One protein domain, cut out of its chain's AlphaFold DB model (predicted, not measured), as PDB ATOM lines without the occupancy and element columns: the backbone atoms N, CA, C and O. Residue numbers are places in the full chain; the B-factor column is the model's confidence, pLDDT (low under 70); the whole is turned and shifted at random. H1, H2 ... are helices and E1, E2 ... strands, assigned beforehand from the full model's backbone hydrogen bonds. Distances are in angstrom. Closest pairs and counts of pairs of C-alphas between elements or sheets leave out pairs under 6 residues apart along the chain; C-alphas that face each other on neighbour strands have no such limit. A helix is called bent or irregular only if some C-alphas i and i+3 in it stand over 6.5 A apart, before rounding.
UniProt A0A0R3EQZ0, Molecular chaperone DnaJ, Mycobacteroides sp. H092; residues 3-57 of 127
ATOM      1  N   LEU A   3     153.322 140.071 181.311       89.25
ATOM      2  CA  LEU A   3     152.336 141.145 181.278       89.25
ATOM      3  C   LEU A   3     151.058 140.621 180.624       89.25
ATOM      4  O   LEU A   3     151.087 140.228 179.457       89.25
ATOM      5  N   HIS A   4     149.953 140.659 181.363       91.62
ATOM      6  CA  HIS A   4     148.622 140.337 180.860       91.62
ATOM      7  C   HIS A   4     147.849 141.630 180.584       91.62
ATOM      8  O   HIS A   4     147.856 142.544 181.407       91.62
ATOM      9  N   ILE A   5     147.209 141.715 179.418       89.69
ATOM     10  CA  ILE A   5     146.419 142.871 178.988       89.69
ATOM     11  C   ILE A   5     145.057 142.372 178.516       89.69
ATOM     12  O   ILE A   5     144.965 141.574 177.580       89.69
ATOM     13  N   GLU A   6     143.996 142.875 179.132       91.31
ATOM     14  CA  GLU A   6     142.638 142.676 178.637       91.31
ATOM     15  C   GLU A   6     142.405 143.576 177.424       91.31
ATOM     16  O   GLU A   6     142.666 144.781 177.456       91.31
ATOM     17  N   SER A   7     141.941 142.995 176.320       87.44
ATOM     18  CA  SER A   7     141.707 143.734 175.086       87.44
ATOM     19  C   SER A   7     140.400 143.310 174.425       87.44
ATOM     20  O   SER A   7     139.898 142.209 174.643       87.44
ATOM     21  N   ARG A   8     139.863 144.175 173.556       86.44
ATOM     22  CA  ARG A   8     138.636 143.897 172.789       86.44
ATOM     23  C   ARG A   8     138.761 142.714 171.825       86.44
ATOM     24  O   ARG A   8     137.744 142.173 171.418       86.44
ATOM     25  N   VAL A   9     139.982 142.329 171.455       82.56
ATOM     26  CA  VAL A   9     140.254 141.198 170.550       82.56
ATOM     27  C   VAL A   9     140.604 139.910 171.305       82.56
ATOM     28  O   VAL A   9     141.009 138.928 170.692       82.56
ATOM     29  N   GLY A  10     140.445 139.911 172.632       87.44
ATOM     30  CA  GLY A  10     140.795 138.804 173.518       87.44
ATOM     31  C   GLY A  10     141.955 139.140 174.463       87.44
ATOM     32  O   GLY A  10     142.575 140.202 174.353       87.44
ATOM     33  N   PRO A  11     142.249 138.257 175.429       87.75
ATOM     34  CA  PRO A  11     143.345 138.453 176.367       87.75
ATOM     35  C   PRO A  11     144.698 138.359 175.651       87.75
ATOM     36  O   PRO A  11     144.960 137.415 174.905       87.75
ATOM     37  N   LEU A  12     145.577 139.329 175.898       88.19
ATOM     38  CA  LEU A  12     146.933 139.370 175.352       88.19
ATOM     39  C   LEU A  12     147.945 139.114 176.466       88.19
ATOM     40  O   LEU A  12     147.787 139.605 177.583       88.19
ATOM     41  N   SER A  13     148.999 138.358 176.159       90.12
ATOM     42  CA  SER A  13     150.077 138.062 177.105       90.12
ATOM     43  C   SER A  13     151.435 138.268 176.448       90.12
ATOM     44  O   SER A  13     151.680 137.751 175.359       90.12
ATOM     45  N   TYR A  14     152.319 139.007 177.118       90.38
ATOM     46  CA  TYR A  14     153.657 139.317 176.620       90.38
ATOM     47  C   TYR A  14     154.735 138.974 177.657       90.38
ATOM     48  O   TYR A  14     154.564 139.277 178.844       90.38
ATOM     49  N   PRO A  15     155.874 138.392 177.243       90.00
ATOM     50  CA  PRO A  15     157.027 138.256 178.122       90.00
ATOM     51  C   PRO A  15     157.584 139.647 178.457       90.00
ATOM     52  O   PRO A  15     157.893 140.437 177.568       90.00
ATOM     53  N   ALA A  16     157.724 139.943 179.748       89.62
ATOM     54  CA  ALA A  16     158.104 141.265 180.249       89.62
ATOM     55  C   ALA A  16     159.205 141.165 181.317       89.62
ATOM     56  O   ALA A  16     159.148 141.830 182.340       89.62
ATOM     57  N   ALA A  17     160.180 140.275 181.129       89.44
ATOM     58  CA  ALA A  17     161.219 139.995 182.125       89.44
ATOM     59  C   ALA A  17     162.622 140.476 181.721       89.44
ATOM     60  O   ALA A  17     163.589 140.145 182.396       89.44
ATOM     61  N   LYS A  18     162.753 141.186 180.593       89.94
ATOM     62  CA  LYS A  18     164.061 141.499 180.002       89.94
ATOM     63  C   LYS A  18     164.733 142.704 180.659       89.94
ATOM     64  O   LYS A  18     165.947 142.701 180.813       89.94
ATOM     65  N   PHE A  19     163.961 143.735 180.994       93.50
ATOM     66  CA  PHE A  19     164.471 144.978 181.577       93.50
ATOM     67  C   PHE A  19     164.134 145.089 183.064       93.50
ATOM     68  O   PHE A  19     163.195 144.455 183.544       93.50
ATOM     69  N   ASN A  20     164.889 145.929 183.774       92.56
ATOM     70  CA  ASN A  20     164.775 146.091 185.226       92.56
ATOM     71  C   ASN A  20     163.482 146.801 185.645       92.56
ATOM     72  O   ASN A  20     162.949 146.517 186.714       92.56
ATOM     73  N   THR A  21     162.972 147.716 184.817       93.81
ATOM     74  CA  THR A  21     161.730 148.440 185.103       93.81
ATOM     75  C   THR A  21     160.586 147.911 184.246       93.81
ATOM     76  O   THR A  21     160.768 147.474 183.102       93.81
ATOM     77  N   TRP A  22     159.368 147.935 184.784       90.25
ATOM     78  CA  TRP A  22     158.192 147.500 184.032       90.25
ATOM     79  C   TRP A  22     157.895 148.455 182.863       90.25
ATOM     80  O   TRP A  22     157.432 148.006 181.816       90.25
ATOM     81  N   GLN A  23     158.224 149.743 183.005       94.50
ATOM     82  CA  GLN A  23     158.077 150.756 181.961       94.50
ATOM     83  C   GLN A  23     158.977 150.455 180.761       94.50
ATOM     84  O   GLN A  23     158.518 150.542 179.622       94.50
ATOM     85  N   ASP A  24     160.227 150.048 180.998       94.88
ATOM     86  CA  ASP A  24     161.154 149.681 179.924       94.88
ATOM     87  C   ASP A  24     160.686 148.425 179.186       94.88
ATOM     88  O   ASP A  24     160.737 148.371 177.955       94.88
ATOM     89  N   ASN A  25     160.150 147.437 179.911       93.62
ATOM     90  CA  ASN A  25     159.537 146.264 179.286       93.62
ATOM     91  C   ASN A  25     158.301 146.643 178.452       93.62
ATOM     92  O   ASN A  25     158.177 146.190 177.313       93.62
ATOM     93  N   LEU A  26     157.416 147.507 178.963       93.88
ATOM     94  CA  LEU A  26     156.243 147.977 178.219       93.88
ATOM     95  C   LEU A  26     156.652 148.763 176.963       93.88
ATOM     96  O   LEU A  26     156.109 148.532 175.880       93.88
ATOM     97  N   ARG A  27     157.647 149.651 177.076       95.25
ATOM     98  CA  ARG A  27     158.234 150.380 175.943       95.25
ATOM     99  C   ARG A  27     158.819 149.423 174.907       95.25
ATOM    100  O   ARG A  27     158.615 149.617 173.714       95.25
ATOM    101  N   ALA A  28     159.534 148.389 175.336       94.88
ATOM    102  CA  ALA A  28     160.104 147.408 174.423       94.88
ATOM    103  C   ALA A  28     159.023 146.630 173.657       94.88
ATOM    104  O   ALA A  28     159.147 146.458 172.444       94.88
ATOM    105  N   ILE A  29     157.941 146.225 174.330       92.75
ATOM    106  CA  ILE A  29     156.794 145.563 173.690       92.75
ATOM    107  C   ILE A  29     156.175 146.483 172.631       92.75
ATOM    108  O   ILE A  29     155.985 146.067 171.488       92.75
ATOM    109  N   THR A  30     155.909 147.750 172.966       94.25
ATOM    110  CA  THR A  30     155.295 148.686 172.010       94.25
ATOM    111  C   THR A  30     156.208 148.999 170.822       94.25
ATOM    112  O   THR A  30     155.729 149.102 169.691       94.25
ATOM    113  N   LEU A  31     157.523 149.097 171.033       95.69
ATOM    114  CA  LEU A  31     158.499 149.229 169.948       95.69
ATOM    115  C   LEU A  31     158.503 147.996 169.036       95.69
ATOM    116  O   LEU A  31     158.493 148.153 167.816       95.69
ATOM    117  N   GLY A  32     158.450 146.790 169.608       90.75
ATOM    118  CA  GLY A  32     158.342 145.541 168.852       90.75
ATOM    119  C   GLY A  32     157.086 145.495 167.979       90.75
ATOM    120  O   GLY A  32     157.184 145.251 166.777       90.75
ATOM    121  N   LEU A  33     155.921 145.833 168.543       90.81
ATOM    122  CA  LEU A  33     154.654 145.889 167.803       90.81
ATOM    123  C   LEU A  33     154.697 146.905 166.650       90.81
ATOM    124  O   LEU A  33     154.224 146.621 165.550       90.81
ATOM    125  N   ASN A  34     155.300 148.076 166.862       92.94
ATOM    126  CA  ASN A  34     155.493 149.057 165.791       92.94
ATOM    127  C   ASN A  34     156.458 148.557 164.707       92.94
ATOM    128  O   ASN A  34     156.245 148.838 163.527       92.94
ATOM    129  N   GLY A  35     157.492 147.803 165.088       90.25
ATOM    130  CA  GLY A  35     158.384 147.115 164.155       90.25
ATOM    131  C   GLY A  35     157.627 146.137 163.258       90.25
ATOM    132  O   GLY A  35     157.747 146.224 162.037       90.25
ATOM    133  N   LEU A  36     156.772 145.289 163.840       84.94
ATOM    134  CA  LEU A  36     155.923 144.347 163.097       84.94
ATOM    135  C   LEU A  36     155.013 145.058 162.086       84.94
ATOM    136  O   LEU A  36     154.913 144.635 160.939       84.94
ATOM    137  N   ARG A  37     154.423 146.203 162.457       86.31
ATOM    138  CA  ARG A  37     153.616 147.005 161.518       86.31
ATOM    139  C   ARG A  37     154.430 147.593 160.365       86.31
ATOM    140  O   ARG A  37     153.876 147.832 159.297       86.31
ATOM    141  N   ARG A  38     155.721 147.878 160.566       86.38
ATOM    142  CA  ARG A  38     156.614 148.351 159.492       86.38
ATOM    143  C   ARG A  38     156.985 147.217 158.543       86.38
ATOM    144  O   ARG A  38     156.973 147.434 157.338       86.38
ATOM    145  N   LEU A  39     157.278 146.035 159.086       80.19
ATOM    146  CA  LEU A  39     157.538 144.819 158.310       80.19
ATOM    147  C   LEU A  39     156.360 144.501 157.378       80.19
ATOM    148  O   LEU A  39     156.572 144.305 156.183       80.19
ATOM    149  N   ASP A  40     155.138 144.546 157.914       81.94
ATOM    150  CA  ASP A  40     153.897 144.358 157.153       81.94
ATOM    151  C   ASP A  40     153.697 145.463 156.101       81.94
ATOM    152  O   ASP A  40     153.535 145.182 154.917       81.94
ATOM    153  N   ARG A  41     153.833 146.741 156.496       85.25
ATOM    154  CA  ARG A  41     153.700 147.895 155.586       85.25
ATOM    155  C   ARG A  41     154.625 147.817 154.372       85.25
ATOM    156  O   ARG A  41     154.231 148.245 153.291       85.25
ATOM    157  N   TYR A  42     155.857 147.362 154.563       87.00
ATOM    158  CA  TYR A  42     156.846 147.285 153.491       87.00
ATOM    159  C   TYR A  42     156.859 145.932 152.777       87.00
ATOM    160  O   TYR A  42     157.713 145.721 151.922       87.00
ATOM    161  N   GLY A  43     155.941 145.017 153.113       73.56
ATOM    162  CA  GLY A  43     155.857 143.704 152.478       73.56
ATOM    163  C   GLY A  43     157.117 142.854 152.661       73.56
ATOM    164  O   GLY A  43     157.355 141.949 151.873       73.56
ATOM    165  N   ILE A  44     157.931 143.141 153.685       76.19
ATOM    166  CA  ILE A  44     159.188 142.419 153.959       76.19
ATOM    167  C   ILE A  44     158.886 140.995 154.451       76.19
ATOM    168  O   ILE A  44     159.710 140.095 154.325       76.19
ATOM    169  N   THR A  45     157.694 140.778 155.011       63.66
ATOM    170  CA  THR A  45     157.213 139.456 155.429       63.66
ATOM    171  C   THR A  45     155.731 139.319 155.072       63.66
ATOM    172  O   THR A  45     154.874 139.479 155.949       63.66
ATOM    173  N   PRO A  46     155.395 139.077 153.793       55.03
ATOM    174  CA  PRO A  46     154.014 138.851 153.387       55.03
ATOM    175  C   PRO A  46     153.447 137.675 154.192       55.03
ATOM    176  O   PRO A  46     154.047 136.610 154.249       55.03
ATOM    177  N   GLY A  47     152.314 137.860 154.870       55.66
ATOM    178  CA  GLY A  47     151.602 136.736 155.488       55.66
ATOM    179  C   GLY A  47     152.134 136.225 156.832       55.66
ATOM    180  O   GLY A  47     151.789 135.113 157.221       55.66
ATOM    181  N   SER A  48     152.900 137.019 157.595       53.16
ATOM    182  CA  SER A  48     153.342 136.627 158.951       53.16
ATOM    183  C   SER A  48     154.183 135.337 158.979       53.16
ATOM    184  O   SER A  48     154.091 134.556 159.925       53.16
ATOM    185  N   GLU A  49     155.035 135.115 157.973       51.84
ATOM    186  CA  GLU A  49     155.907 133.930 157.884       51.84
ATOM    187  C   GLU A  49     156.866 133.770 159.082       51.84
ATOM    188  O   GLU A  49     157.257 132.666 159.449       51.84
ATOM    189  N   GLN A  50     157.176 134.855 159.801       50.34
ATOM    190  CA  GLN A  50     157.891 134.755 161.081       50.34
ATOM    191  C   GLN A  50     157.115 133.965 162.146       50.34
ATOM    192  O   GLN A  50     157.728 133.312 162.985       50.34
ATOM    193  N   TYR A  51     155.782 133.999 162.114       47.84
ATOM    194  CA  TYR A  51     154.915 133.227 163.003       47.84
ATOM    195  C   TYR A  51     154.526 131.870 162.409       47.84
ATOM    196  O   TYR A  51     154.140 130.982 163.169       47.84
ATOM    197  N   THR A  52     154.651 131.660 161.091       44.47
ATOM    198  CA  THR A  52     154.434 130.328 160.505       44.47
ATOM    199  C   THR A  52     155.515 129.354 160.950       44.47
ATOM    200  O   THR A  52     155.169 128.221 161.242       44.47
ATOM    201  N   GLY A  53     156.761 129.794 161.156       44.41
ATOM    202  CA  GLY A  53     157.810 128.950 161.749       44.41
ATOM    203  C   GLY A  53     157.468 128.416 163.152       44.41
ATOM    204  O   GLY A  53     157.830 127.295 163.491       44.41
ATOM    205  N   TRP A  54     156.696 129.171 163.948       40.31
ATOM    206  CA  TRP A  54     156.208 128.734 165.270       40.31
ATOM    207  C   TRP A  54     154.901 127.937 165.185       40.31
ATOM    208  O   TRP A  54     154.621 127.117 166.053       40.31
ATOM    209  N   LYS A  55     154.110 128.160 164.129       43.22
ATOM    210  CA  LYS A  55     152.918 127.368 163.785       43.22
ATOM    211  C   LYS A  55     153.269 126.043 163.083       43.22
ATOM    212  O   LYS A  55     152.413 125.174 162.979       43.22
ATOM    213  N   GLN A  56     154.507 125.917 162.600       41.94
ATOM    214  CA  GLN A  56     155.095 124.740 161.955       41.94
ATOM    215  C   GLN A  56     155.812 123.807 162.927       41.94
ATOM    216  O   GLN A  56     156.324 122.779 162.496       41.94
ATOM    217  N   LEU A  57     155.830 124.101 164.229       42.19
ATOM    218  CA  LEU A  57     155.911 123.001 165.175       42.19
ATOM    219  C   LEU A  57     154.520 122.369 165.156       42.19
ATOM    220  O   LEU A  57     153.590 123.000 165.668       42.19
TER     221      LEU A  57
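What this domain is: This is residues 3 to 57 of the 127 residues of the protein "Molecular chaperone DnaJ" of Mycobacteroides sp. H092 (UniProt A0A0R3EQZ0). What does the model look like? An open U: the long helix H1 is the base, the small hairpin E1 and E2 stands by its first part, residues 22 to 29, and the irregular helix H2 follows at its other end, well away from the hairpin. What is it made of? The printed part has 55 residues with two named strands, then two named helices, in the order E1, E2, H1, H2; the sheet E1 - E2 is antiparallel and the class is mostly helix. How compact is it? It is loose, with a radius of gyration of the C-alphas of 13.3 A and spans of 33 by 25 by 22 A.

Where its parts are: Where is the sheet? E1 is residues 3 to 5, from C-alpha 3 at (152.336, 141.145, 181.278), and E2 is residues 12 to 15. Where are the helices? H1 is residues 22 to 41, 28.8 A long, from C-alpha 22 at (158.192, 147.500, 184.032). H2 is residues 46 to 55, 15.5 A long, ending at C-alpha 55 at (152.918, 127.368, 163.785); it is irregular, with C-alphas 47 and 50 8.6 A apart.

How they stand to each other: How do the strands pair? E1 and E2 form an antiparallel hairpin at 166 degrees, with N 3 and O 14 within hydrogen-bond range at 2.9 A. What is near H1? Its closest C-alphas with E2 are those of Tyr 14 and Ile 29, 7.6 A apart; E1 and H1 are only just apart, at 8.4 A. H1 and H2 are close but not clearly touching, the closest C-alphas being those of Asp 40 and Pro 46, 6.7 A; they run opposite ways at a steep tilt of 52 degrees. Are the helix backbones complete? Every O i to N i+4 pair is within hydrogen-bond range in H1, but 3 of 6 in H2.

The domain as a whole: How far does it reach? The two C-alphas farthest apart, those of Asn 20 and Pro 46, are 34.4 A apart. Are there cuts or long links? The printed part has no cut and no long link; H1 to H2 is tight. Where is confidence low? Residues 45 to 57 are under pLDDT 70.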